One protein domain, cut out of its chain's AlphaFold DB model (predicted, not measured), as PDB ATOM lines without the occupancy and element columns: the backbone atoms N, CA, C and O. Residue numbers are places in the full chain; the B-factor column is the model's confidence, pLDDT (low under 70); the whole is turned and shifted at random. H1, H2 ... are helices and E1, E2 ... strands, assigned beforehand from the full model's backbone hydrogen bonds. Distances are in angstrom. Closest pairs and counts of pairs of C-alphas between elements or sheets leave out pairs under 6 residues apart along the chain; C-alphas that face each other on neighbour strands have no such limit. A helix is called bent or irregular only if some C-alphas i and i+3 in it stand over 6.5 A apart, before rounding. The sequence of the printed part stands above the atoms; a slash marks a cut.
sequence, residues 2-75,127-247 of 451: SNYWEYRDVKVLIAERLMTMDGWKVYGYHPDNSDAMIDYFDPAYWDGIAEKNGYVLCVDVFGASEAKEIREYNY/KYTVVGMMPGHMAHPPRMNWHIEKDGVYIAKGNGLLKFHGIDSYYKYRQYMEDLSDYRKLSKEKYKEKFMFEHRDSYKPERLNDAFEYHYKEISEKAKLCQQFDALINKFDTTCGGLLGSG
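Overview. This is residues 2 to 75 and 127 to 247 of the 451 residues of an uncharacterized protein of Blautia hansenii DSM 20583 (UniProt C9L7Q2). A twisted sheet of five strands, E1, E2, E3, E6 and E7, has H1 packed on one face, and the last part of the long helix H6 packs on that same face while the rest of H6 runs far beyond the sheet as an arm. H4 and H5 pack on this arm, and toward the other end of the longest axis lies a separate ribbon of two strands, E4 and E5. The printed part has 195 residues with six named helices and seven named strands, in the order H1 E1 E2 E3 E4 E5 E6 E7 H2 H3 H4 H5 H6. The sheet runs E1 E2 E3 E6 E7, all antiparallel, and the class is mixed, helices and strands. The whole is loose, with a radius of gyration of the C-alphas of 20.7 A and spans of 65 by 47 by 35 A.

Arrangement. The sheet is made of E1, residues 25 to 30, E2, residues 45 to 52, E3, residues 55 to 59, E6, residues 146 to 150, and E7, residues 153 to 158; E1 and E7 are its edge strands. E1, E2 and E3 form a meander, each strand the antiparallel neighbour of the one before. E1 and E2 are a hairpin, with N 27 and O 49 at 2.9 A, and E2 bends by 60 degrees at residue 48. E2 and E3 are a hairpin too, with N 57 and O 50 at 2.8 A. Between E3 and E6, N 58 and O 147 are 2.8 A apart. E6 and E7 are a hairpin, with N 148 and O 156 at 2.8 A. H1, residues 4 to 19, and H6, residues 205 to 240, lie on the same face of the sheet, which makes two layers, helices on one face of a sheet. H1 is over E1 and E2 at a height over the sheet of 7.1 A, slantwise to the strands, at 40 degrees to E1 on the local plane. H6 is over E3, along the strands, at 11 degrees to E3 on the local plane. H1 and H6 only just touch, with 3 pairs of C-alphas within 8 A, the closest Ile 14 and Ile 233 at 7.5 A. H2, residues 161 to 164, touches H1, the closest C-alphas being Tyr 7 and Leu 162 at 6.2 A. H3, residues 169 to 172, and H4, residues 174 to 185, touch only at the corner, the closest C-alphas being Tyr 170 and Tyr 176 at 4.9 A. H4 and H6 only just touch, with 3 pairs of C-alphas within 8 A, the closest Leu 180 and Ala 223 at 6.8 A; they are about perpendicular, at 87 degrees. H5, residues 188 to 199, touches H6 at a steep tilt of 67 degrees, opposite ways, the closest C-alphas being Met 196 and Leu 208 at 6.4 A. E4, residues 68 to 73, and E5, residues 128 to 134, are antiparallel neighbours, with N 70 and O 132 at 2.8 A; E4 is apart from E1. In H1, H4 and H5 each O i to N i+4 pair is within hydrogen-bond range, in H6 30 of 32 are, and H2 and H3 are too short for such a pair.

Along the chain. H1 begins at C-alpha 4 (-10.557, 24.906, -26.543) and is 22.6 A long. E2 measures 20.1 A, E5 15.8 A, E4 15.0 A, E7 14.7 A, E6 13.8 A, E1 13.7 A and E3 13.1 A. H4 measures 16.3 A, H5 16.2 A, H2 5.9 A and H3 5.1 A. H6, 52.0 A, runs from C-alpha 205 (-8.673, -14.533, -13.676) to C-alpha 240 (5.612, 21.180, -48.731); it is irregular, with C-alphas 206 and 209 7.1 A apart.

Size, cuts and confidence. The two C-alphas farthest apart are those of Lys 127 and Glu 206, at 68.2 A. Residues 76 to 126 are not printed, and C-alphas 75 and 127 are 8.2 A apart across the cut. Of the links that are printed whole, E1 to E2, 14 residues, and E5 to E6, 11 residues, are long. The mean pLDDT of the printed part is 88.9; residues 2, 75, 127 and 241 to 247 are under 70.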
ATOM      1  N   SER A   2     -17.016  21.151 -28.981       52.75
ATOM      2  CA  SER A   2     -15.564  20.987 -28.875       52.75
ATOM      3  C   SER A   2     -15.038  22.012 -27.883       52.75
ATOM      4  O   SER A   2     -15.516  23.150 -27.886       52.75
ATOM      5  N   ASN A   3     -14.128  21.592 -27.013       73.50
ATOM      6  CA  ASN A   3     -13.515  22.486 -26.046       73.50
ATOM      7  C   ASN A   3     -12.189  23.046 -26.609       73.50
ATOM      8  O   ASN A   3     -11.538  22.443 -27.459       73.50
ATOM      9  N   TYR A   4     -11.810  24.241 -26.159       81.06
ATOM     10  CA  TYR A   4     -10.557  24.906 -26.543       81.06
ATOM     11  C   TYR A   4      -9.312  24.031 -26.277       81.06
ATOM     12  O   TYR A   4      -8.337  24.083 -27.026       81.06
ATOM     13  N   TRP A   5      -9.375  23.187 -25.245       84.81
ATOM     14  CA  TRP A   5      -8.293  22.300 -24.813       84.81
ATOM     15  C   TRP A   5      -8.026  21.156 -25.803       84.81
ATOM     16  O   TRP A   5      -6.879  20.892 -26.135       84.81
ATOM     17  N   GLU A   6      -9.062  20.561 -26.392       89.38
ATOM     18  CA  GLU A   6      -8.956  19.496 -27.395       89.38
ATOM     19  C   GLU A   6      -8.204  19.983 -28.637       89.38
ATOM     20  O   GLU A   6      -7.364  19.274 -29.190       89.38
ATOM     21  N   TYR A   7      -8.490  21.211 -29.080       89.75
ATOM     22  CA  TYR A   7      -7.779  21.829 -30.198       89.75
ATOM     23  C   TYR A   7      -6.334  22.166 -29.846       89.75
ATOM     24  O   TYR A   7      -5.450  21.984 -30.684       89.75
ATOM     25  N   ARG A   8      -6.082  22.629 -28.616       91.69
ATOM     26  CA  ARG A   8      -4.728  22.857 -28.106       91.69
ATOM     27  C   ARG A   8      -3.901  21.572 -28.162       91.69
ATOM     28  O   ARG A   8      -2.824  21.602 -28.751       91.69
ATOM     29  N   ASP A   9      -4.427  20.457 -27.661       91.50
ATOM     30  CA  ASP A   9      -3.725  19.166 -27.652       91.50
ATOM     31  C   ASP A   9      -3.397  18.688 -29.069       91.50
ATOM     32  O   ASP A   9      -2.271  18.284 -29.361       91.50
ATOM     33  N   VAL A  10      -4.364  18.785 -29.989       94.62
ATOM     34  CA  VAL A  10      -4.156  18.385 -31.388       94.62
ATOM     35  C   VAL A  10      -3.127  19.282 -32.077       94.62
ATOM     36  O   VAL A  10      -2.303  18.785 -32.845       94.62
ATOM     37  N   LYS A  11      -3.144  20.591 -31.806       95.44
ATOM     38  CA  LYS A  11      -2.136  21.522 -32.323       95.44
ATOM     39  C   LYS A  11      -0.742  21.162 -31.814       95.44
ATOM     40  O   LYS A  11       0.164  21.021 -32.627       95.44
ATOM     41  N   VAL A  12      -0.583  20.961 -30.508       95.62
ATOM     42  CA  VAL A  12       0.694  20.555 -29.902       95.62
ATOM     43  C   VAL A  12       1.198  19.256 -30.525       95.62
ATOM     44  O   VAL A  12       2.342  19.203 -30.967       95.62
ATOM     45  N   LEU A  13       0.331  18.250 -30.672       95.69
ATOM     46  CA  LEU A  13       0.685  16.981 -31.307       95.69
ATOM     47  C   LEU A  13       1.182  17.164 -32.752       95.69
ATOM     48  O   LEU A  13       2.153  16.530 -33.160       95.69
ATOM     49  N   ILE A  14       0.534  18.024 -33.545       96.88
ATOM     50  CA  ILE A  14       0.997  18.335 -34.905       96.88
ATOM     51  C   ILE A  14       2.357  19.039 -34.851       96.88
ATOM     52  O   ILE A  14       3.271  18.614 -35.553       96.88
ATOM     53  N   ALA A  15       2.505  20.070 -34.016       96.75
ATOM     54  CA  ALA A  15       3.739  20.840 -33.879       96.75
ATOM     55  C   ALA A  15       4.933  19.951 -33.516       96.75
ATOM     56  O   ALA A  15       5.941  19.963 -34.218       96.75
ATOM     57  N   GLU A  16       4.794  19.128 -32.473       94.62
ATOM     58  CA  GLU A  16       5.818  18.183 -32.023       94.62
ATOM     59  C   GLU A  16       6.247  17.247 -33.154       94.62
ATOM     60  O   GLU A  16       7.437  17.037 -33.377       94.62
ATOM     61  N   ARG A  17       5.291  16.734 -33.936       94.19
ATOM     62  CA  ARG A  17       5.599  15.839 -35.057       94.19
ATOM     63  C   ARG A  17       6.305  16.572 -36.189       94.19
ATOM     64  O   ARG A  17       7.283  16.041 -36.704       94.19
ATOM     65  N   LEU A  18       5.888  17.789 -36.532       94.44
ATOM     66  CA  LEU A  18       6.579  18.599 -37.539       94.44
ATOM     67  C   LEU A  18       8.010  18.948 -37.110       94.44
ATOM     68  O   LEU A  18       8.911  18.877 -37.936       94.44
ATOM     69  N   MET A  19       8.244  19.241 -35.826       93.06
ATOM     70  CA  MET A  19       9.587  19.515 -35.294       93.06
ATOM     71  C   MET A  19      10.528  18.304 -35.367       93.06
ATOM     72  O   MET A  19      11.740  18.484 -35.434       93.06
ATOM     73  N   THR A  20       9.999  17.073 -35.391       89.75
ATOM     74  CA  THR A  20      10.814  15.860 -35.612       89.75
ATOM     75  C   THR A  20      11.183  15.617 -37.078       89.75
ATOM     76  O   THR A  20      11.954  14.702 -37.363       89.75
ATOM     77  N   MET A  21      10.623  16.387 -38.014       85.75
ATOM     78  CA  MET A  21      10.808  16.199 -39.452       85.75
ATOM     79  C   MET A  21      11.724  17.271 -40.042       85.75
ATOM     80  O   MET A  21      11.586  18.460 -39.761       85.75
ATOM     81  N   ASP A  22      12.610  16.865 -40.949       81.44
ATOM     82  CA  ASP A  22      13.578  17.780 -41.553       81.44
ATOM     83  C   ASP A  22      12.912  18.876 -42.400       81.44
ATOM     84  O   ASP A  22      12.000  18.632 -43.198       81.44
ATOM     85  N   GLY A  23      13.420  20.102 -42.270       83.12
ATOM     86  CA  GLY A  23      13.039  21.247 -43.103       83.12
ATOM     87  C   GLY A  23      11.764  21.980 -42.680       83.12
ATOM     88  O   GLY A  23      11.373  22.921 -43.370       83.12
ATOM     89  N   TRP A  24      11.125  21.585 -41.577       90.12
ATOM     90  CA  TRP A  24      10.021  22.336 -40.982       90.12
ATOM     91  C   TRP A  24      10.529  23.385 -39.993       90.12
ATOM     92  O   TRP A  24      11.315  23.091 -39.098       90.12
ATOM     93  N   LYS A  25      10.032  24.612 -40.131       93.00
ATOM     94  CA  LYS A  25      10.160  25.681 -39.140       93.00
ATOM     95  C   LYS A  25       8.804  25.887 -38.485       93.00
ATOM     96  O   LYS A  25       7.850  26.262 -39.161       93.00
ATOM     97  N   VAL A  26       8.703  25.616 -37.191       95.00
ATOM     98  CA  VAL A  26       7.460  25.773 -36.425       95.00
ATOM     99  C   VAL A  26       7.533  27.078 -35.639       95.00
ATOM    100  O   VAL A  26       8.501  27.311 -34.921       95.00
ATOM    101  N   TYR A  27       6.518  27.931 -35.779       94.00
ATOM    102  CA  TYR A  27       6.452  29.244 -35.134       94.00
ATOM    103  C   TYR A  27       5.383  29.262 -34.038       94.00
ATOM    104  O   TYR A  27       4.347  28.610 -34.178       94.00
ATOM    105  N   GLY A  28       5.620  30.014 -32.957       90.94
ATOM    106  CA  GLY A  28       4.654  30.172 -31.858       90.94
ATOM    107  C   GLY A  28       4.381  28.881 -31.080       90.94
ATOM    108  O   GLY A  28       3.269  28.674 -30.599       90.94
ATOM    109  N   TYR A  29       5.347  27.959 -31.037       94.81
ATOM    110  CA  TYR A  29       5.284  26.781 -30.172       94.81
ATOM    111  C   TYR A  29       5.850  27.129 -28.797       94.81
ATOM    112  O   TYR A  29       6.964  27.641 -28.693       94.81
ATOM    113  N   HIS A  30       5.091  26.806 -27.757       93.81
ATOM    114  CA  HIS A  30       5.492  26.920 -26.364       93.81
ATOM    115  C   HIS A  30       5.528  25.515 -25.751       93.81
ATOM    116  O   HIS A  30       4.504  24.822 -25.806       93.81
ATOM    117  N   PRO A  31       6.676  25.061 -25.219       93.06
ATOM    118  CA  PRO A  31       6.780  23.762 -24.562       93.06
ATOM    119  C   PRO A  31       6.018  23.742 -23.231       93.06
ATOM    120  O   PRO A  31       5.720  24.783 -22.658       93.06
ATOM    121  N   ASP A  32       5.711  22.545 -22.737       91.00
ATOM    122  CA  ASP A  32       5.117  22.381 -21.410       91.00
ATOM    123  C   ASP A  32       6.166  22.681 -20.332       91.00
ATOM    124  O   ASP A  32       7.177  21.981 -20.249       91.00
ATOM    125  N   ASN A  33       5.917  23.714 -19.528       91.00
ATOM    126  CA  ASN A  33       6.733  24.086 -18.371       91.00
ATOM    127  C   ASN A  33       5.955  23.919 -17.057       91.00
ATOM    128  O   ASN A  33       6.320  24.517 -16.042       91.00
ATOM    129  N   SER A  34       4.867  23.145 -17.070       87.69
ATOM    130  CA  SER A  34       4.131  22.810 -15.854       87.69
ATOM    131  C   SER A  34       5.025  21.995 -14.924       87.69
ATOM    132  O   SER A  34       5.706  21.062 -15.353       87.69
ATOM    133  N   ASP A  35       4.993  22.312 -13.637       83.75
ATOM    134  CA  ASP A  35       5.742  21.574 -12.624       83.75
ATOM    135  C   ASP A  35       4.747  20.915 -11.675       83.75
ATOM    136  O   ASP A  35       3.970  21.584 -11.009       83.75
ATOM    137  N   ALA A  36       4.763  19.583 -11.623       79.25
ATOM    138  CA  ALA A  36       3.837  18.800 -10.812       79.25
ATOM    139  C   ALA A  36       4.092  18.913  -9.295       79.25
ATOM    140  O   ALA A  36       3.252  18.473  -8.508       79.25
ATOM    141  N   MET A  37       5.243  19.453  -8.878       86.06
ATOM    142  CA  MET A  37       5.601  19.650  -7.468       86.06
ATOM    143  C   MET A  37       5.154  21.009  -6.920       86.06
ATOM    144  O   MET A  37       5.168  21.205  -5.703       86.06
ATOM    145  N   ILE A  38       4.737  21.929  -7.789       78.44
ATOM    146  CA  ILE A  38       4.181  23.238  -7.431       78.44
ATOM    147  C   ILE A  38       2.815  23.413  -8.113       78.44
ATOM    148  O   ILE A  38       2.449  22.673  -9.015       78.44
ATOM    149  N   ASP A  39       2.011  24.384  -7.698       81.81
ATOM    150  CA  ASP A  39       0.723  24.699  -8.339       81.81
ATOM    151  C   ASP A  39       0.883  25.504  -9.648       81.81
ATOM    152  O   ASP A  39      -0.053  26.152 -10.121       81.81
ATOM    153  N   TYR A  40       2.071  25.452 -10.258       88.75
ATOM    154  CA  TYR A  40       2.406  26.172 -11.478       88.75
ATOM    155  C   TYR A  40       1.992  25.374 -12.716       88.75
ATOM    156  O   TYR A  40       2.567  24.335 -13.049       88.75
ATOM    157  N   PHE A  41       0.983  25.892 -13.413       86.56
ATOM    158  CA  PHE A  41       0.386  25.278 -14.594       86.56
ATOM    159  C   PHE A  41       0.686  26.114 -15.844       86.56
ATOM    160  O   PHE A  41       0.082  27.169 -16.047       86.56
ATOM    161  N   ASP A  42       1.593  25.625 -16.691       89.06
ATOM    162  CA  ASP A  42       2.011  26.267 -17.944       89.06
ATOM    163  C   ASP A  42       2.140  25.216 -19.067       89.06
ATOM    164  O   ASP A  42       3.251  24.809 -19.418       89.06
ATOM    165  N   PRO A  43       1.011  24.709 -19.607       90.69
ATOM    166  CA  PRO A  43       1.045  23.574 -20.523       90.69
ATOM    167  C   PRO A  43       1.631  23.949 -21.885       90.69
ATOM    168  O   PRO A  43       1.625  25.114 -22.288       90.69
ATOM    169  N   ALA A  44       1.988  22.953 -22.693       93.81
ATOM    170  CA  ALA A  44       2.386  23.210 -24.076       93.81
ATOM    171  C   ALA A  44       1.243  23.842 -24.886       93.81
ATOM    172  O   ALA A  44       0.074  23.489 -24.708       93.81
ATOM    173  N   TYR A  45       1.543  24.760 -25.802       94.50
ATOM    174  CA  TYR A  45       0.582  25.246 -26.798       94.50
ATOM    175  C   TYR A  45       1.275  25.596 -28.113       94.50
ATOM    176  O   TYR A  45       2.493  25.727 -28.187       94.50
ATOM    177  N   TRP A  46       0.483  25.729 -29.174       96.12
ATOM    178  CA  TRP A  46       0.977  26.158 -30.475       96.12
ATOM    179  C   TRP A  46      -0.008  27.112 -31.147       96.12
ATOM    180  O   TRP A  46      -1.221  26.862 -31.164       96.12
ATOM    181  N   ASP A  47       0.529  28.178 -31.733       93.31
ATOM    182  CA  ASP A  47      -0.233  29.179 -32.484       93.31
ATOM    183  C   ASP A  47      -0.725  28.668 -33.843       93.31
ATOM    184  O   ASP A  47      -1.642  29.249 -34.417       93.31
ATOM    185  N   GLY A  48      -0.180  27.547 -34.332       94.94
ATOM    186  CA  GLY A  48      -0.702  26.854 -35.510       94.94
ATOM    187  C   GLY A  48      -0.038  27.220 -36.834       94.94
ATOM    188  O   GLY A  48      -0.608  26.918 -37.880       94.94
ATOM    189  N   ILE A  49       1.133  27.862 -36.815       96.44
ATOM    190  CA  ILE A  49       1.854  28.274 -38.026       96.44
ATOM    191  C   ILE A  49       3.187  27.538 -38.142       96.44
ATOM    192  O   ILE A  49       4.000  27.529 -37.216       96.44
ATOM    193  N   ALA A  50       3.416  26.921 -39.298       96.31
ATOM    194  CA  ALA A  50       4.688  26.307 -39.658       96.31
ATOM    195  C   ALA A  50       5.020  26.567 -41.128       96.31
ATOM    196  O   ALA A  50       4.130  26.744 -41.955       96.31
ATOM    197  N   GLU A  51       6.301  26.557 -41.466       93.56
ATOM    198  CA  GLU A  51       6.798  26.809 -42.813       93.56
ATOM    199  C   GLU A  51       7.766  25.715 -43.250       93.56
ATOM    200  O   GLU A  51       8.600  25.250 -42.472       93.56
ATOM    201  N   LYS A  52       7.685  25.332 -44.524       89.00
ATOM    202  CA  LYS A  52       8.666  24.464 -45.178       89.00
ATOM    203  C   LYS A  52       8.750  24.812 -46.660       89.00
ATOM    204  O   LYS A  52       7.734  24.824 -47.344       89.00
ATOM    205  N   ASN A  53       9.954  25.083 -47.172       84.06
ATOM    206  CA  ASN A  53      10.217  25.398 -48.590       84.06
ATOM    207  C   ASN A  53       9.329  26.521 -49.185       84.06
ATOM    208  O   ASN A  53       8.885  26.436 -50.338       84.06
ATOM    209  N   GLY A  54       9.034  27.555 -48.389       85.06
ATOM    210  CA  GLY A  54       8.160  28.668 -48.776       85.06
ATOM    211  C   GLY A  54       6.663  28.335 -48.815       85.06
ATOM    212  O   GLY A  54       5.876  29.153 -49.277       85.06
ATOM    213  N   TYR A  55       6.255  27.144 -48.364       91.38
ATOM    214  CA  TYR A  55       4.856  26.840 -48.063       91.38
ATOM    215  C   TYR A  55       4.575  27.168 -46.603       91.38
ATOM    216  O   TYR A  55       5.379  26.823 -45.735       91.38
ATOM    217  N   VAL A  56       3.412  27.758 -46.340       94.69
ATOM    218  CA  VAL A  56       2.918  28.053 -44.996       94.69
ATOM    219  C   VAL A  56       1.780  27.088 -44.679       94.69
ATOM    220  O   VAL A  56       0.796  26.996 -45.413       94.69
ATOM    221  N   LEU A  57       1.932  26.328 -43.600       96.94
ATOM    222  CA  LEU A  57       0.896  25.495 -43.008       96.94
ATOM    223  C   LEU A  57       0.224  26.279 -41.882       96.94
ATOM    224  O   LEU A  57       0.880  26.685 -40.923       96.94
ATOM    225  N   CYS A  58      -1.095  26.394 -41.977       96.75
ATOM    226  CA  CYS A  58      -1.947  27.032 -40.990       96.75
ATOM    227  C   CYS A  58      -2.890  26.002 -40.369       96.75
ATOM    228  O   CYS A  58      -3.646  25.334 -41.079       96.75
ATOM    229  N   VAL A  59      -2.901  25.911 -39.042       96.38
ATOM    230  CA  VAL A  59      -3.688  24.963 -38.246       96.38
ATOM    231  C   VAL A  59      -4.475  25.733 -37.195       96.38
ATOM    232  O   VAL A  59      -3.901  26.298 -36.278       96.38
ATOM    233  N   ASP A  60      -5.801  25.756 -37.330       93.88
ATOM    234  CA  ASP A  60      -6.719  26.377 -36.362       93.88
ATOM    235  C   ASP A  60      -6.377  27.841 -35.987       93.88
ATOM    236  O   ASP A  60      -6.600  28.301 -34.872       93.88
ATOM    237  N   VAL A  61      -5.823  28.591 -36.946       91.44
ATOM    238  CA  VAL A  61      -5.547  30.029 -36.811       91.44
ATOM    239  C   VAL A  61      -6.785  30.916 -36.959       91.44
ATOM    240  O   VAL A  61      -7.721  30.608 -37.704       91.44
ATOM    241  N   PHE A  62      -6.766  32.060 -36.271       84.62
ATOM    242  CA  PHE A  62      -7.843  33.046 -36.298       84.62
ATOM    243  C   PHE A  62      -7.598  34.114 -37.372       84.62
ATOM    244  O   PHE A  62      -6.791  35.020 -37.190       84.62
ATOM    245  N   GLY A  63      -8.340  34.033 -38.478       89.94
ATOM    246  CA  GLY A  63      -8.300  35.044 -39.539       89.94
ATOM    247  C   GLY A  63      -6.991  35.066 -40.338       89.94
ATOM    248  O   GLY A  63      -6.193  34.137 -40.268       89.94
ATOM    249  N   ALA A  64      -6.826  36.108 -41.153       92.25
ATOM    250  CA  ALA A  64      -5.590  36.378 -41.883       92.25
ATOM    251  C   ALA A  64      -4.661  37.250 -41.027       92.25
ATOM    252  O   ALA A  64      -5.143  38.086 -40.259       92.25
ATOM    253  N   SER A  65      -3.351  37.089 -41.188       92.19
ATOM    254  CA  SER A  65      -2.342  37.915 -40.520       92.19
ATOM    255  C   SER A  65      -1.263  38.329 -41.507       92.19
ATOM    256  O   SER A  65      -0.831  37.539 -42.341       92.19
ATOM    257  N   GLU A  66      -0.774  39.556 -41.369       91.06
ATOM    258  CA  GLU A  66       0.457  39.986 -42.031       91.06
ATOM    259  C   GLU A  66       1.679  39.318 -41.385       91.06
ATOM    260  O   GLU A  66       1.582  38.750 -40.287       91.06
ATOM    261  N   ALA A  67       2.815  39.374 -42.084       89.94
ATOM    262  CA  ALA A  67       4.087  38.895 -41.561       89.94
ATOM    263  C   ALA A  67       4.480  39.694 -40.312       89.94
ATOM    264  O   ALA A  67       4.286  40.910 -40.254       89.94
ATOM    265  N   LYS A  68       5.017  39.007 -39.302       88.25
ATOM    266  CA  LYS A  68       5.347  39.612 -38.005       88.25
ATOM    267  C   LYS A  68       6.779  39.307 -37.608       88.25
ATOM    268  O   LYS A  68       7.236  38.176 -37.727       88.25
ATOM    269  N   GLU A  69       7.456  40.309 -37.069       88.38
ATOM    270  CA  GLU A  69       8.761  40.136 -36.437       88.38
ATOM    271  C   GLU A  69       8.640  39.268 -35.187       88.38
ATOM    272  O   GLU A  69       7.805  39.517 -34.314       88.38
ATOM    273  N   ILE A  70       9.526  38.287 -35.075       83.38
ATOM    274  CA  ILE A  70       9.740  37.527 -33.851       83.38
ATOM    275  C   ILE A  70      10.784  38.291 -33.045       83.38
ATOM    276  O   ILE A  70      11.939  38.412 -33.458       83.38
ATOM    277  N   ARG A  71      10.347  38.845 -31.913       84.19
ATOM    278  CA  ARG A  71      11.139  39.735 -31.062       84.19
ATOM    279  C   ARG A  71      11.573  39.007 -29.798       84.19
ATOM    280  O   ARG A  71      10.728  38.469 -29.087       84.19
ATOM    281  N   GLU A  72      12.863  39.049 -29.498       79.75
ATOM    282  CA  GLU A  72      13.425  38.593 -28.230       79.75
ATOM    283  C   GLU A  72      13.769  39.813 -27.375       79.75
ATOM    284  O   GLU A  72      14.567  40.662 -27.767       79.75
ATOM    285  N   TYR A  73      13.109  39.948 -26.225       76.69
ATOM    286  CA  TYR A  73      13.263  41.116 -25.360       76.69
ATOM    287  C   TYR A  73      14.460  40.958 -24.421       76.69
ATOM    288  O   TYR A  73      14.595  39.960 -23.713       76.69
ATOM    289  N   ASN A  74      15.295  41.994 -24.355       70.88
ATOM    290  CA  ASN A  74      16.489  42.014 -23.515       70.88
ATOM    291  C   ASN A  74      16.141  42.397 -22.066       70.88
ATOM    292  O   ASN A  74      16.322  43.539 -21.646       70.88
ATOM    293  N   TYR A  75      15.675  41.434 -21.265       64.50
ATOM    294  CA  TYR A  75      15.308  41.677 -19.858       64.50
ATOM    295  C   TYR A  75      16.501  42.026 -18.946       64.50
ATOM    296  O   TYR A  75      16.320  42.660 -17.902       64.50
ATOM    297  N   LYS A 127      15.403  47.632 -27.192       69.31
ATOM    298  CA  LYS A 127      14.651  46.903 -26.142       69.31
ATOM    299  C   LYS A 127      14.458  45.413 -26.459       69.31
ATOM    300  O   LYS A 127      14.185  44.618 -25.559       69.31
ATOM    301  N   TYR A 128      14.561  45.054 -27.731       71.50
ATOM    302  CA  TYR A 128      14.484  43.702 -28.244       71.50
ATOM    303  C   TYR A 128      15.391  43.556 -29.463       71.50
ATOM    304  O   TYR A 128      15.662  44.535 -30.152       71.50
ATOM    305  N   THR A 129      15.796  42.330 -29.759       79.81
ATOM    306  CA  THR A 129      16.406  41.949 -31.032       79.81
ATOM    307  C   THR A 129      15.372  41.220 -31.891       79.81
ATOM    308  O   THR A 129      14.511  40.495 -31.385       79.81
ATOM    309  N   VAL A 130      15.411  41.428 -33.209       81.50
ATOM    310  CA  VAL A 130      14.576  40.667 -34.151       81.50
ATOM    311  C   VAL A 130      15.308  39.371 -34.499       81.50
ATOM    312  O   VAL A 130      16.343  39.397 -35.159       81.50
ATOM    313  N   VAL A 131      14.774  38.238 -34.043       83.06
ATOM    314  CA  VAL A 131      15.396  36.906 -34.197       83.06
ATOM    315  C   VAL A 131      14.864  36.174 -35.432       83.06
ATOM    316  O   VAL A 131      15.483  35.243 -35.942       83.06
ATOM    317  N   GLY A 132      13.723  36.613 -35.963       82.81
ATOM    318  CA  GLY A 132      13.151  36.050 -37.178       82.81
ATOM    319  C   GLY A 132      11.902  36.781 -37.647       82.81
ATOM    320  O   GLY A 132      11.459  37.752 -37.038       82.81
ATOM    321  N   MET A 133      11.326  36.283 -38.737       86.19
ATOM    322  CA  MET A 133      10.051  36.741 -39.284       86.19
ATOM    323  C   MET A 133       9.101  35.553 -39.358       86.19
ATOM    324  O   MET A 133       9.405  34.543 -39.986       86.19
ATOM    325  N   MET A 134       7.952  35.683 -38.709       88.00
ATOM    326  CA  MET A 134       6.831  34.775 -38.859       88.00
ATOM    327  C   MET A 134       6.124  35.098 -40.182       88.00
ATOM    328  O   MET A 134       5.806  36.272 -40.420       88.00
ATOM    329  N   PRO A 135       5.868  34.104 -41.048       91.00
ATOM    330  CA  PRO A 135       5.226  34.352 -42.329       91.00
ATOM    331  C   PRO A 135       3.804  34.886 -42.134       91.00
ATOM    332  O   PRO A 135       3.075  34.454 -41.237       91.00
ATOM    333  N   GLY A 136       3.411  35.824 -42.996       91.44
ATOM    334  CA  GLY A 136       2.012  36.222 -43.117       91.44
ATOM    335  C   GLY A 136       1.190  35.076 -43.696       91.44
ATOM    336  O   GLY A 136       1.725  34.256 -44.444       91.44
ATOM    337  N   HIS A 137      -0.093  35.018 -43.346       93.81
ATOM    338  CA  HIS A 137      -0.972  33.958 -43.806       93.81
ATOM    339  C   HIS A 137      -2.407  34.406 -44.097       93.81
ATOM    340  O   HIS A 137      -2.908  35.382 -43.527       93.81
ATOM    341  N   MET A 138      -3.109  33.657 -44.949       92.81
ATOM    342  CA  MET A 138      -4.529  33.875 -45.217       92.81
ATOM    343  C   MET A 138      -5.414  33.290 -44.107       92.81
ATOM    344  O   MET A 138      -5.007  32.481 -43.269       92.81
ATOM    345  N   ALA A 139      -6.680  33.707 -44.102       94.06
ATOM    346  CA  ALA A 139      -7.699  33.104 -43.251       94.06
ATOM    347  C   ALA A 139      -8.026  31.679 -43.722       94.06
ATOM    348  O   ALA A 139      -7.868  31.355 -44.899       94.06
ATOM    349  N   HIS A 140      -8.563  30.830 -42.839       93.06
ATOM    350  CA  HIS A 140      -9.055  29.519 -43.271       93.06
ATOM    351  C   HIS A 140     -10.154  29.649 -44.333       93.06
ATOM    352  O   HIS A 140     -11.080  30.452 -44.178       93.06
ATOM    353  N   PRO A 141     -10.137  28.793 -45.369       91.00
ATOM    354  CA  PRO A 141     -11.284  28.627 -46.246       91.00
ATOM    355  C   PRO A 141     -12.544  28.237 -45.451       91.00
ATOM    356  O   PRO A 141     -12.441  27.553 -44.426       91.00
ATOM    357  N   PRO A 142     -13.757  28.571 -45.933       89.31
ATOM    358  CA  PRO A 142     -14.989  28.267 -45.213       89.31
ATOM    359  C   PRO A 142     -15.097  26.791 -44.803       89.31
ATOM    360  O   PRO A 142     -14.975  25.893 -45.639       89.31
ATOM    361  N   ARG A 143     -15.399  26.550 -43.516       88.31
ATOM    362  CA  ARG A 143     -15.572  25.215 -42.900       88.31
ATOM    363  C   ARG A 143     -14.312  24.336 -42.885       88.31
ATOM    364  O   ARG A 143     -14.443  23.118 -42.749       88.31
ATOM    365  N   MET A 144     -13.128  24.919 -43.040       93.50
ATOM    366  CA  MET A 144     -11.841  24.238 -42.881       93.50
ATOM    367  C   MET A 144     -11.191  24.659 -41.559       93.50
ATOM    368  O   MET A 144     -11.444  25.761 -41.081       93.50
ATOM    369  N   ASN A 145     -10.389  23.774 -40.966       92.94
ATOM    370  CA  ASN A 145      -9.607  24.063 -39.755       92.94
ATOM    371  C   ASN A 145      -8.094  23.904 -39.970       92.94
ATOM    372  O   ASN A 145      -7.317  24.077 -39.037       92.94
ATOM    373  N   TRP A 146      -7.672  23.608 -41.200       96.38
ATOM    374  CA  TRP A 146      -6.293  23.774 -41.639       96.38
ATOM    375  C   TRP A 146      -6.212  24.054 -43.139       96.38
ATOM    376  O   TRP A 146      -7.080  23.633 -43.920       96.38
ATOM    377  N   HIS A 147      -5.140  24.722 -43.550       96.50
ATOM    378  CA  HIS A 147      -4.761  24.879 -44.949       96.50
ATOM    379  C   HIS A 147      -3.244  24.971 -45.107       96.50
ATOM    380  O   HIS A 147      -2.526  25.260 -44.160       96.50
ATOM    381  N   ILE A 148      -2.777  24.679 -46.315       95.00
ATOM    382  CA  ILE A 148      -1.421  24.947 -46.777       95.00
ATOM    383  C   ILE A 148      -1.554  25.953 -47.900       95.00
ATOM    384  O   ILE A 148      -2.365  25.759 -48.811       95.00
ATOM    385  N   GLU A 149      -0.740  26.984 -47.854       92.44
ATOM    386  CA  GLU A 149      -0.705  28.030 -48.854       92.44
ATOM    387  C   GLU A 149       0.715  28.351 -49.288       92.44
ATOM    388  O   GLU A 149       1.695  28.019 -48.618       92.44
ATOM    389  N   LYS A 150       0.805  28.955 -50.465       88.19
ATOM    390  CA  LYS A 150       2.042  29.458 -51.037       88.19
ATOM    391  C   LYS A 150       1.705  30.637 -51.935       88.19
ATOM    392  O   LYS A 150       0.761  30.545 -52.716       88.19
ATOM    393  N   ASP A 151       2.440  31.733 -51.777       83.19
ATOM    394  CA  ASP A 151       2.293  32.951 -52.581       83.19
ATOM    395  C   ASP A 151       0.839  33.479 -52.637       83.19
ATOM    396  O   ASP A 151       0.348  33.901 -53.682       83.19
ATOM    397  N   GLY A 152       0.117  33.414 -51.509       81.25
ATOM    398  CA  GLY A 152      -1.280  33.867 -51.406       81.25
ATOM    399  C   GLY A 152      -2.313  32.945 -52.069       81.25
ATOM    400  O   GLY A 152      -3.442  33.363 -52.327       81.25
ATOM    401  N   VAL A 153      -1.946  31.693 -52.365       84.06
ATOM    402  CA  VAL A 153      -2.827  30.695 -52.983       84.06
ATOM    403  C   VAL A 153      -2.941  29.455 -52.099       84.06
ATOM    404  O   VAL A 153      -1.941  28.866 -51.691       84.06
ATOM    405  N   TYR A 154      -4.173  28.990 -51.858       89.62
ATOM    406  CA  TYR A 154      -4.415  27.732 -51.148       89.62
ATOM    407  C   TYR A 154      -3.986  26.523 -51.988       89.62
ATOM    408  O   TYR A 154      -4.614  26.189 -52.994       89.62
ATOM    409  N   ILE A 155      -2.976  25.800 -51.515       88.12
ATOM    410  CA  ILE A 155      -2.446  24.585 -52.142       88.12
ATOM    411  C   ILE A 155      -3.190  23.344 -51.642       88.12
ATOM    412  O   ILE A 155      -3.533  22.448 -52.414       88.12
ATOM    413  N   ALA A 156      -3.478  23.293 -50.342       91.62
ATOM    414  CA  ALA A 156      -4.256  22.227 -49.729       91.62
ATOM    415  C   ALA A 156      -5.104  22.775 -48.583       91.62
ATOM    416  O   ALA A 156      -4.798  23.807 -48.000       91.62
ATOM    417  N   LYS A 157      -6.190  22.082 -48.252       94.88
ATOM    418  CA  LYS A 157      -7.060  22.432 -47.127       94.88
ATOM    419  C   LYS A 157      -7.807  21.217 -46.616       94.88
ATOM    420  O   LYS A 157      -7.970  20.233 -47.347       94.88
ATOM    421  N   GLY A 158      -8.280  21.292 -45.381       94.38
ATOM    422  CA  GLY A 158      -9.096  20.239 -44.807       94.38
ATOM    423  C   GLY A 158      -9.776  20.622 -43.503       94.38
ATOM    424  O   GLY A 158      -9.640  21.723 -42.975       94.38
ATOM    425  N   ASN A 159     -10.562  19.672 -43.012       93.56
ATOM    426  CA  ASN A 159     -11.273  19.761 -41.748       93.56
ATOM    427  C   ASN A 159     -11.069  18.455 -40.956       93.56
ATOM    428  O   ASN A 159     -10.535  17.476 -41.486       93.56
ATOM    429  N   GLY A 160     -11.537  18.412 -39.712       91.00
ATOM    430  CA  GLY A 160     -11.649  17.193 -38.920       91.00
ATOM    431  C   GLY A 160     -10.421  16.863 -38.080       91.00
ATOM    432  O   GLY A 160     -10.255  15.702 -37.732       91.00
ATOM    433  N   LEU A 161      -9.581  17.848 -37.751       93.19
ATOM    434  CA  LEU A 161      -8.441  17.670 -36.844       93.19
ATOM    435  C   LEU A 161      -8.823  17.158 -35.449       93.19
ATOM    436  O   LEU A 161      -8.136  16.296 -34.917       93.19
ATOM    437  N   LEU A 162      -9.952  17.605 -34.895       92.25
ATOM    438  CA  LEU A 162     -10.392  17.242 -33.540       92.25
ATOM    439  C   LEU A 162     -10.487  15.743 -33.256       92.25
ATOM    440  O   LEU A 162     -10.330  15.326 -32.116       92.25
ATOM    441  N   LYS A 163     -10.732  14.910 -34.272       92.94
ATOM    442  CA  LYS A 163     -10.814  13.454 -34.081       92.94
ATOM    443  C   LYS A 163      -9.487  12.830 -33.627       92.94
ATOM    444  O   LYS A 163      -9.481  11.677 -33.214       92.94
ATOM    445  N   PHE A 164      -8.378  13.557 -33.776       94.44
ATOM    446  CA  PHE A 164      -7.053  13.145 -33.325       94.44
ATOM    447  C   PHE A 164      -6.781  13.535 -31.870       94.44
ATOM    448  O   PHE A 164      -5.692  13.288 -31.371       94.44
ATOM    449  N   HIS A 165      -7.746  14.126 -31.165       91.19
ATOM    450  CA  HIS A 165      -7.621  14.319 -29.729       91.19
ATOM    451  C   HIS A 165      -7.505  12.959 -29.005       91.19
ATOM    452  O   HIS A 165      -8.189  11.987 -29.351       91.19
ATOM    453  N   GLY A 166      -6.619  12.887 -28.007       89.31
ATOM    454  CA  GLY A 166      -6.402  11.698 -27.181       89.31
ATOM    455  C   GLY A 166      -5.675  10.547 -27.883       89.31
ATOM    456  O   GLY A 166      -5.898   9.384 -27.532       89.31
ATOM    457  N   ILE A 167      -4.877  10.835 -28.918       94.06
ATOM    458  CA  ILE A 167      -3.890   9.881 -29.463       94.06
ATOM    459  C   ILE A 167      -2.445  10.293 -29.154       94.06
ATOM    460  O   ILE A 167      -1.524   9.559 -29.492       94.06
ATOM    461  N   ASP A 168      -2.241  11.450 -28.525       91.00
ATOM    462  CA  ASP A 168      -0.933  12.016 -28.191       91.00
ATOM    463  C   ASP A 168      -0.103  11.079 -27.305       91.00
ATOM    464  O   ASP A 168       1.098  10.929 -27.534       91.00
ATOM    465  N   SER A 169      -0.746  10.338 -26.396       91.56
ATOM    466  CA  SER A 169      -0.080   9.328 -25.567       91.56
ATOM    467  C   SER A 169       0.711   8.303 -26.384       91.56
ATOM    468  O   SER A 169       1.800   7.909 -25.972       91.56
ATOM    469  N   TYR A 170       0.223   7.927 -27.576       92.44
ATOM    470  CA  TYR A 170       0.895   6.987 -28.486       92.44
ATOM    471  C   TYR A 170       2.122   7.581 -29.196       92.44
ATOM    472  O   TYR A 170       2.824   6.858 -29.899       92.44
ATOM    473  N   TYR A 171       2.382   8.878 -29.023       90.31
ATOM    474  CA  TYR A 171       3.538   9.593 -29.564       90.31
ATOM    475  C   TYR A 171       4.457  10.163 -28.475       90.31
ATOM    476  O   TYR A 171       5.602  10.489 -28.777       90.31
ATOM    477  N   LYS A 172       3.991  10.243 -27.223       88.75
ATOM    478  CA  LYS A 172       4.763  10.756 -26.079       88.75
ATOM    479  C   LYS A 172       5.304   9.654 -25.177       88.75
ATOM    480  O   LYS A 172       6.461   9.700 -24.766       88.75
ATOM    481  N   TYR A 173       4.484   8.648 -24.877       91.50
ATOM    482  CA  TYR A 173       4.804   7.648 -23.865       91.50
ATOM    483  C   TYR A 173       5.209   6.321 -24.495       91.50
ATOM    484  O   TYR A 173       4.482   5.720 -25.292       91.50
ATOM    485  N   ARG A 174       6.373   5.827 -24.071       92.62
ATOM    486  CA  ARG A 174       6.969   4.589 -24.573       92.62
ATOM    487  C   ARG A 174       6.032   3.383 -24.434       92.62
ATOM    488  O   ARG A 174       5.945   2.597 -25.370       92.62
ATOM    489  N   GLN A 175       5.314   3.256 -23.318       92.50
ATOM    490  CA  GLN A 175       4.415   2.123 -23.072       92.50
ATOM    491  C   GLN A 175       3.320   2.024 -24.144       92.50
ATOM    492  O   GLN A 175       3.097   0.957 -24.707       92.50
ATOM    493  N   TYR A 176       2.692   3.150 -24.492       92.88
ATOM    494  CA  TYR A 176       1.649   3.198 -25.519       92.88
ATOM    495  C   TYR A 176       2.211   2.941 -26.927       92.88
ATOM    496  O   TYR A 176       1.558   2.287 -27.742       92.88
ATOM    497  N   MET A 177       3.427   3.416 -27.225       92.19
ATOM    498  CA  MET A 177       4.107   3.105 -28.491       92.19
ATOM    499  C   MET A 177       4.396   1.609 -28.642       92.19
ATOM    500  O   MET A 177       4.184   1.048 -29.720       92.19
ATOM    501  N   GLU A 178       4.904   0.976 -27.584       94.19
ATOM    502  CA  GLU A 178       5.207  -0.457 -27.563       94.19
ATOM    503  C   GLU A 178       3.931  -1.283 -27.735       94.19
ATOM    504  O   GLU A 178       3.887  -2.144 -28.611       94.19
ATOM    505  N   ASP A 179       2.870  -0.943 -27.003       94.31
ATOM    506  CA  ASP A 179       1.570  -1.613 -27.097       94.31
ATOM    507  C   ASP A 179       0.973  -1.523 -28.516       94.31
ATOM    508  O   ASP A 179       0.574  -2.524 -29.117       94.31
ATOM    509  N   LEU A 180       1.018  -0.334 -29.134       94.50
ATOM    510  CA  LEU A 180       0.585  -0.140 -30.522       94.50
ATOM    511  C   LEU A 180       1.469  -0.898 -31.529       94.50
ATOM    512  O   LEU A 180       0.970  -1.398 -32.542       94.50
ATOM    513  N   SER A 181       2.780  -0.972 -31.283       94.44
ATOM    514  CA  SER A 181       3.716  -1.761 -32.094       94.44
ATOM    515  C   SER A 181       3.390  -3.251 -32.014       94.44
ATOM    516  O   SER A 181       3.375  -3.928 -33.044       94.44
ATOM    517  N   ASP A 182       3.106  -3.758 -30.820       94.88
ATOM    518  CA  ASP A 182       2.790  -5.163 -30.595       94.88
ATOM    519  C   ASP A 182       1.459  -5.551 -31.221       94.88
ATOM    520  O   ASP A 182       1.410  -6.547 -31.942       94.88
ATOM    521  N   TYR A 183       0.429  -4.714 -31.080       94.94
ATOM    522  CA  TYR A 183      -0.840  -4.884 -31.791       94.94
ATOM    523  C   TYR A 183      -0.658  -4.992 -33.314       94.94
ATOM    524  O   TYR A 183      -1.360  -5.753 -33.978       94.94
ATOM    525  N   ARG A 184       0.292  -4.242 -33.888       93.56
ATOM    526  CA  ARG A 184       0.576  -4.261 -35.332       93.56
ATOM    527  C   ARG A 184       1.406  -5.470 -35.780       93.56
ATOM    528  O   ARG A 184       1.334  -5.828 -36.954       93.56
ATOM    529  N   LYS A 185       2.231  -6.048 -34.901       95.50
ATOM    530  CA  LYS A 185       3.225  -7.084 -35.253       95.50
ATOM    531  C   LYS A 185       2.815  -8.496 -34.845       95.50
ATOM    532  O   LYS A 185       3.153  -9.448 -35.546       95.50
ATOM    533  N   LEU A 186       2.163  -8.651 -33.697       94.88
ATOM    534  CA  LEU A 186       1.790  -9.947 -33.136       94.88
ATOM    535  C   LEU A 186       0.452 -10.430 -33.707       94.88
ATOM    536  O   LEU A 186      -0.397  -9.638 -34.113       94.88
ATOM    537  N   SER A 187       0.243 -11.750 -33.709       96.00
ATOM    538  CA  SER A 187      -1.099 -12.299 -33.926       96.00
ATOM    539  C   SER A 187      -1.991 -11.989 -32.722       96.00
ATOM    540  O   SER A 187      -1.486 -11.768 -31.616       96.00
ATOM    541  N   LYS A 188      -3.317 -12.010 -32.911       94.94
ATOM    542  CA  LYS A 188      -4.275 -11.732 -31.828       94.94
ATOM    543  C   LYS A 188      -4.039 -12.649 -30.622       94.94
ATOM    544  O   LYS A 188      -4.124 -12.188 -29.490       94.94
ATOM    545  N   GLU A 189      -3.700 -13.914 -30.855       95.19
ATOM    546  CA  GLU A 189      -3.446 -14.919 -29.817       95.19
ATOM    547  C   GLU A 189      -2.179 -14.597 -29.018       95.19
ATOM    548  O   GLU A 189      -2.228 -14.547 -27.794       95.19
ATOM    549  N   LYS A 190      -1.064 -14.292 -29.694       96.50
ATOM    550  CA  LYS A 190       0.195 -13.931 -29.019       96.50
ATOM    551  C   LYS A 190       0.086 -12.612 -28.262       96.50
ATOM    552  O   LYS A 190       0.628 -12.471 -27.170       96.50
ATOM    553  N   TYR A 191      -0.619 -11.645 -28.840       96.06
ATOM    554  CA  TYR A 191      -0.887 -10.369 -28.187       96.06
ATOM    555  C   TYR A 191      -1.763 -10.557 -26.942       96.06
ATOM    556  O   TYR A 191      -1.480  -9.981 -25.893       96.06
ATOM    557  N   LYS A 192      -2.766 -11.440 -27.021       95.75
ATOM    558  CA  LYS A 192      -3.581 -11.850 -25.875       95.75
ATOM    559  C   LYS A 192      -2.747 -12.493 -24.779       95.75
ATOM    560  O   LYS A 192      -2.853 -12.072 -23.637       95.75
ATOM    561  N   GLU A 193      -1.912 -13.477 -25.102       94.94
ATOM    562  CA  GLU A 193      -1.039 -14.138 -24.123       94.94
ATOM    563  C   GLU A 193      -0.146 -13.132 -23.389       94.94
ATOM    564  O   GLU A 193      -0.065 -13.164 -22.161       94.94
ATOM    565  N   LYS A 194       0.457 -12.193 -24.132       95.12
ATOM    566  CA  LYS A 194       1.255 -11.106 -23.558       95.12
ATOM    567  C   LYS A 194       0.423 -10.234 -22.611       95.12
ATOM    568  O   LYS A 194       0.809 -10.060 -21.457       95.12
ATOM    569  N   PHE A 195      -0.733  -9.751 -23.067       94.12
ATOM    570  CA  PHE A 195      -1.630  -8.925 -22.257       94.12
ATOM    571  C   PHE A 195      -2.044  -9.642 -20.967       94.12
ATOM    572  O   PHE A 195      -1.986  -9.066 -19.880       94.12
ATOM    573  N   MET A 196      -2.427 -10.917 -21.081       92.94
ATOM    574  CA  MET A 196      -2.830 -11.747 -19.949       92.94
ATOM    575  C   MET A 196      -1.684 -11.923 -18.945       92.94
ATOM    576  O   MET A 196      -1.923 -11.875 -17.742       92.94
ATOM    577  N   PHE A 197      -0.446 -12.093 -19.416       92.88
ATOM    578  CA  PHE A 197       0.725 -12.199 -18.547       92.88
ATOM    579  C   PHE A 197       1.004 -10.900 -17.778       92.88
ATOM    580  O   PHE A 197       1.203 -10.946 -16.567       92.88
ATOM    581  N   GLU A 198       0.970  -9.752 -18.457       91.69
ATOM    582  CA  GLU A 198       1.251  -8.436 -17.862       91.69
ATOM    583  C   GLU A 198       0.187  -8.000 -16.845       91.69
ATOM    584  O   GLU A 198       0.497  -7.339 -15.858       91.69
ATOM    585  N   HIS A 199      -1.065  -8.413 -17.051       92.19
ATOM    586  CA  HIS A 199      -2.209  -7.957 -16.259       92.19
ATOM    587  C   HIS A 199      -2.758  -9.009 -15.285       92.19
ATOM    588  O   HIS A 199      -3.782  -8.770 -14.637       92.19
ATOM    589  N   ARG A 200      -2.083 -10.158 -15.138       89.38
ATOM    590  CA  ARG A 200      -2.515 -11.273 -14.272       89.38
ATOM    591  C   ARG A 200      -2.726 -10.874 -12.808       89.38
ATOM    592  O   ARG A 200      -3.592 -11.432 -12.147       89.38
ATOM    593  N   ASP A 201      -1.942  -9.907 -12.329       91.31
ATOM    594  CA  ASP A 201      -1.971  -9.428 -10.943       91.31
ATOM    595  C   ASP A 201      -2.924  -8.225 -10.775       91.31
ATOM    596  O   ASP A 201      -3.280  -7.854  -9.659       91.31
ATOM    597  N   SER A 202      -3.372  -7.628 -11.888       90.19
ATOM    598  CA  SER A 202      -4.255  -6.449 -11.910       90.19
ATOM    599  C   SER A 202      -5.740  -6.804 -12.028       90.19
ATOM    600  O   SER A 202      -6.598  -6.038 -11.590       90.19
ATOM    601  N   TYR A 203      -6.068  -7.961 -12.608       88.56
ATOM    602  CA  TYR A 203      -7.447  -8.406 -12.819       88.56
ATOM    603  C   TYR A 203      -7.692  -9.794 -12.232       88.56
ATOM    604  O   TYR A 203      -6.815 -10.650 -12.194       88.56
ATOM    605  N   LYS A 204      -8.943 -10.053 -11.833       90.88
ATOM    606  CA  LYS A 204      -9.373 -11.410 -11.477       90.88
ATOM    607  C   LYS A 204      -9.266 -12.330 -12.706       90.88
ATOM    608  O   LYS A 204      -9.669 -11.889 -13.787       90.88
ATOM    609  N   PRO A 205      -8.852 -13.604 -12.554       87.38
ATOM    610  CA  PRO A 205      -8.673 -14.533 -13.676       87.38
ATOM    611  C   PRO A 205      -9.893 -14.646 -14.603       87.38
ATOM    612  O   PRO A 205      -9.753 -14.678 -15.820       87.38
ATOM    613  N   GLU A 206     -11.099 -14.623 -14.033       89.75
ATOM    614  CA  GLU A 206     -12.367 -14.716 -14.771       89.75
ATOM    615  C   GLU A 206     -12.647 -13.497 -15.666       89.75
ATOM    616  O   GLU A 206     -13.360 -13.614 -16.656       89.75
ATOM    617  N   ARG A 207     -12.080 -12.325 -15.344       91.69
ATOM    618  CA  ARG A 207     -12.308 -11.067 -16.079       91.69
ATOM    619  C   ARG A 207     -11.185 -10.720 -17.051       91.69
ATOM    620  O   ARG A 207     -11.329  -9.767 -17.813       91.69
ATOM    621  N   LEU A 208     -10.079 -11.467 -17.036       91.19
ATOM    622  CA  LEU A 208      -8.901 -11.192 -17.865       91.19
ATOM    623  C   LEU A 208      -9.240 -11.199 -19.363       91.19
ATOM    624  O   LEU A 208      -8.756 -10.368 -20.124       91.19
ATOM    625  N   ASN A 209     -10.092 -12.140 -19.775       92.00
ATOM    626  CA  ASN A 209     -10.506 -12.273 -21.165       92.00
ATOM    627  C   ASN A 209     -11.369 -11.089 -21.626       92.00
ATOM    628  O   ASN A 209     -11.138 -10.548 -22.703       92.00
ATOM    629  N   ASP A 210     -12.322 -10.667 -20.796       93.69
ATOM    630  CA  ASP A 210     -13.186  -9.521 -21.093       93.69
ATOM    631  C   ASP A 210     -12.381  -8.218 -21.139       93.69
ATOM    632  O   ASP A 210     -12.599  -7.384 -22.018       93.69
ATOM    633  N   ALA A 211     -11.412  -8.064 -20.227       94.12
ATOM    634  CA  ALA A 211     -10.481  -6.941 -20.225       94.12
ATOM    635  C   ALA A 211      -9.647  -6.900 -21.515       94.12
ATOM    636  O   ALA A 211      -9.516  -5.838 -22.120       94.12
ATOM    637  N   PHE A 212      -9.153  -8.054 -21.978       95.38
ATOM    638  CA  PHE A 212      -8.427  -8.140 -23.241       95.38
ATOM    639  C   PHE A 212      -9.298  -7.767 -24.443       95.38
ATOM    640  O   PHE A 212      -8.865  -6.981 -25.275       95.38
ATOM    641  N   GLU A 213     -10.517  -8.302 -24.570       95.62
ATOM    642  CA  GLU A 213     -11.371  -7.982 -25.724       95.62
ATOM    643  C   GLU A 213     -11.785  -6.500 -25.737       95.62
ATOM    644  O   GLU A 213     -11.855  -5.890 -26.808       95.62
ATOM    645  N   TYR A 214     -11.995  -5.896 -24.561       95.06
ATOM    646  CA  TYR A 214     -12.210  -4.453 -24.436       95.06
ATOM    647  C   TYR A 214     -10.982  -3.656 -24.902       95.06
ATOM    648  O   TYR A 214     -11.107  -2.813 -25.792       95.06
ATOM    649  N   HIS A 215      -9.795  -3.979 -24.372       94.62
ATOM    650  CA  HIS A 215      -8.528  -3.344 -24.756       94.62
ATOM    651  C   HIS A 215      -8.247  -3.497 -26.254       94.62
ATOM    652  O   HIS A 215      -7.940  -2.529 -26.945       94.62
ATOM    653  N   TYR A 216      -8.445  -4.701 -26.793       96.00
ATOM    654  CA  TYR A 216      -8.240  -5.017 -28.204       96.00
ATOM    655  C   TYR A 216      -9.144  -4.186 -29.123       96.00
ATOM    656  O   TYR A 216      -8.730  -3.756 -30.204       96.00
ATOM    657  N   LYS A 217     -10.390  -3.935 -28.705       96.44
ATOM    658  CA  LYS A 217     -11.300  -3.051 -29.434       96.44
ATOM    659  C   LYS A 217     -10.808  -1.603 -29.398       96.44
ATOM    660  O   LYS A 217     -10.735  -0.971 -30.452       96.44
ATOM    661  N   GLU A 218     -10.452  -1.103 -28.218       94.56
ATOM    662  CA  GLU A 218      -9.987   0.274 -28.030       94.56
ATOM    663  C   GLU A 218      -8.713   0.554 -28.838       94.56
ATOM    664  O   GLU A 218      -8.671   1.495 -29.638       94.56
ATOM    665  N   ILE A 219      -7.706  -0.318 -28.730       94.81
ATOM    666  CA  ILE A 219      -6.456  -0.163 -29.475       94.81
ATOM    667  C   ILE A 219      -6.669  -0.287 -30.984       94.81
ATOM    668  O   ILE A 219      -6.010   0.413 -31.747       94.81
ATOM    669  N   SER A 220      -7.632  -1.093 -31.447       95.69
ATOM    670  CA  SER A 220      -7.974  -1.160 -32.873       95.69
ATOM    671  C   SER A 220      -8.530   0.165 -33.402       95.69
ATOM    672  O   SER A 220      -8.201   0.582 -34.518       95.69
ATOM    673  N   GLU A 221      -9.368   0.847 -32.620       94.94
ATOM    674  CA  GLU A 221      -9.913   2.162 -32.969       94.94
ATOM    675  C   GLU A 221      -8.815   3.237 -32.950       94.94
ATOM    676  O   GLU A 221      -8.668   3.988 -33.921       94.94
ATOM    677  N   LYS A 222      -7.980   3.253 -31.905       94.94
ATOM    678  CA  LYS A 222      -6.845   4.182 -31.779       94.94
ATOM    679  C   LYS A 222      -5.791   3.960 -32.862       94.94
ATOM    680  O   LYS A 222      -5.347   4.925 -33.479       94.94
ATOM    681  N   ALA A 223      -5.467   2.713 -33.203       95.56
ATOM    682  CA  ALA A 223      -4.512   2.380 -34.257       95.56
ATOM    683  C   ALA A 223      -4.924   2.949 -35.623       95.56
ATOM    684  O   ALA A 223      -4.070   3.458 -36.358       95.56
ATOM    685  N   LYS A 224      -6.225   2.907 -35.949       96.25
ATOM    686  CA  LYS A 224      -6.780   3.519 -37.168       96.25
ATOM    687  C   LYS A 224      -6.645   5.041 -37.142       96.25
ATOM    688  O   LYS A 224      -6.321   5.631 -38.171       96.25
ATOM    689  N   LEU A 225      -6.881   5.678 -35.992       96.44
ATOM    690  CA  LEU A 225      -6.703   7.124 -35.836       96.44
ATOM    691  C   LEU A 225      -5.233   7.534 -35.973       96.44
ATOM    692  O   LEU A 225      -4.958   8.452 -36.742       96.44
ATOM    693  N   CYS A 226      -4.296   6.818 -35.341       95.50
ATOM    694  CA  CYS A 226      -2.857   7.058 -35.497       95.50
ATOM    695  C   CYS A 226      -2.421   6.915 -36.961       95.50
ATOM    696  O   CYS A 226      -1.729   7.776 -37.487       95.50
ATOM    697  N   GLN A 227      -2.902   5.889 -37.674       95.75
ATOM    698  CA  GLN A 227      -2.610   5.733 -39.103       95.75
ATOM    699  C   GLN A 227      -3.150   6.906 -39.942       95.75
ATOM    700  O   GLN A 227      -2.473   7.389 -40.847       95.75
ATOM    701  N   GLN A 228      -4.369   7.373 -39.655       96.50
ATOM    702  CA  GLN A 228      -4.942   8.543 -40.327       96.50
ATOM    703  C   GLN A 228      -4.172   9.829 -40.012       96.50
ATOM    704  O   GLN A 228      -4.065  10.695 -40.880       96.50
ATOM    705  N   PHE A 229      -3.661   9.957 -38.789       96.75
ATOM    706  CA  PHE A 229      -2.849  11.085 -38.364       96.75
ATOM    707  C   PHE A 229      -1.482  11.074 -39.056       96.75
ATOM    708  O   PHE A 229      -1.118  12.062 -39.686       96.75
ATOM    709  N   ASP A 230      -0.776   9.941 -39.057       93.75
ATOM    710  CA  ASP A 230       0.502   9.797 -39.764       93.75
ATOM    711  C   ASP A 230       0.332  10.083 -41.270       93.75
ATOM    712  O   ASP A 230       1.145  10.775 -41.879       93.75
ATOM    713  N   ALA A 231      -0.773   9.633 -41.877       95.31
ATOM    714  CA  ALA A 231      -1.101   9.959 -43.265       95.31
ATOM    715  C   ALA A 231      -1.356  11.463 -43.488       95.31
ATOM    716  O   ALA A 231      -1.017  11.990 -44.548       95.31
ATOM    717  N   LEU A 232      -1.944  12.162 -42.512       95.75
ATOM    718  CA  LEU A 232      -2.137  13.611 -42.565       95.75
ATOM    719  C   LEU A 232      -0.801  14.357 -42.471       95.75
ATOM    720  O   LEU A 232      -0.558  15.245 -43.284       95.75
ATOM    721  N   ILE A 233       0.070  13.977 -41.535       94.75
ATOM    722  CA  ILE A 233       1.405  14.575 -41.395       94.75
ATOM    723  C   ILE A 233       2.230  14.337 -42.663       94.75
ATOM    724  O   ILE A 233       2.766  15.282 -43.235       94.75
ATOM    725  N   ASN A 234       2.222  13.113 -43.198       90.38
ATOM    726  CA  ASN A 234       2.856  12.806 -44.482       90.38
ATOM    727  C   ASN A 234       2.260  13.625 -45.632       90.38
ATOM    728  O   ASN A 234       2.978  14.031 -46.542       90.38
ATOM    729  N   LYS A 235       0.952  13.904 -45.615       91.81
ATOM    730  CA  LYS A 235       0.328  14.796 -46.600       91.81
ATOM    731  C   LYS A 235       0.863  16.222 -46.470       91.81
ATOM    732  O   LYS A 235       1.136  16.836 -47.500       91.81
ATOM    733  N   PHE A 236       1.010  16.752 -45.256       93.75
ATOM    734  CA  PHE A 236       1.611  18.073 -45.053       93.75
ATOM    735  C   PHE A 236       3.037  18.094 -45.591       93.75
ATOM    736  O   PHE A 236       3.377  18.952 -46.407       93.75
ATOM    737  N   ASP A 237       3.824  17.091 -45.211       88.50
ATOM    738  CA  ASP A 237       5.225  16.981 -45.582       88.50
ATOM    739  C   ASP A 237       5.432  16.843 -47.086       88.50
ATOM    740  O   ASP A 237       6.159  17.624 -47.678       88.50
ATOM    741  N   THR A 238       4.718  15.931 -47.740       86.62
ATOM    742  CA  THR A 238       4.815  15.737 -49.196       86.62
ATOM    743  C   THR A 238       4.295  16.931 -49.994       86.62
ATOM    744  O   THR A 238       4.797  17.206 -51.085       86.62
ATOM    745  N   THR A 239       3.315  17.672 -49.464       87.38
ATOM    746  CA  THR A 239       2.823  18.902 -50.103       87.38
ATOM    747  C   THR A 239       3.893  19.994 -50.067       87.38
ATOM    748  O   THR A 239       4.120  20.644 -51.088       87.38
ATOM    749  N   CYS A 240       4.590  20.146 -48.935       84.12
ATOM    750  CA  CYS A 240       5.612  21.180 -48.731       84.12
ATOM    751  C   CYS A 240       7.031  20.730 -49.143       84.12
ATOM    752  O   CYS A 240       7.923  21.549 -49.331       84.12
ATOM    753  N   GLY A 241       7.265  19.429 -49.307       68.00
ATOM    754  CA  GLY A 241       8.559  18.801 -49.595       68.00
ATOM    755  C   GLY A 241       8.984  18.832 -51.065       68.00
ATOM    756  O   GLY A 241      10.059  18.342 -51.397       68.00
ATOM    757  N   GLY A 242       8.176  19.413 -51.957       57.84
ATOM    758  CA  GLY A 242       8.608  19.723 -53.321       57.84
ATOM    759  C   GLY A 242       9.679  20.816 -53.296       57.84
ATOM    760  O   GLY A 242       9.335  21.995 -53.273       57.84
ATOM    761  N   LEU A 243      10.948  20.410 -53.245       42.69
ATOM    762  CA  LEU A 243      12.129  21.271 -53.181       42.69
ATOM    763  C   LEU A 243      12.188  22.292 -54.329       42.69
ATOM    764  O   LEU A 243      12.050  21.948 -55.500       42.69
ATOM    765  N   LEU A 244      12.473  23.541 -53.957       30.67
ATOM    766  CA  LEU A 244      13.150  24.542 -54.777       30.67
ATOM    767  C   LEU A 244      14.656  24.327 -54.573       30.67
ATOM    768  O   LEU A 244      15.155  24.506 -53.464       30.67
ATOM    769  N   GLY A 245      15.354  23.911 -55.631       30.42
ATOM    770  CA  GLY A 245      16.805  23.711 -55.652       30.42
ATOM    771  C   GLY A 245      17.227  22.646 -56.667       30.42
ATOM    772  O   GLY A 245      17.214  21.461 -56.358       30.42
ATOM    773  N   SER A 246      17.591  23.086 -57.878       31.75
ATOM    774  CA  SER A 246      18.166  22.285 -58.981       31.75
ATOM    775  C   SER A 246      17.338  21.091 -59.486       31.75
ATOM    776  O   SER A 246      17.887  20.045 -59.824       31.75
ATOM    777  N   GLY A 247      16.021  21.254 -59.599       32.47
ATOM    778  CA  GLY A 247      15.152  20.294 -60.282       32.47
ATOM    779  C   GLY A 247      13.703  20.764 -60.287       32.47
ATOM    780  O   GLY A 247      13.066  20.751 -59.244       32.47
TER     781      GLY A 247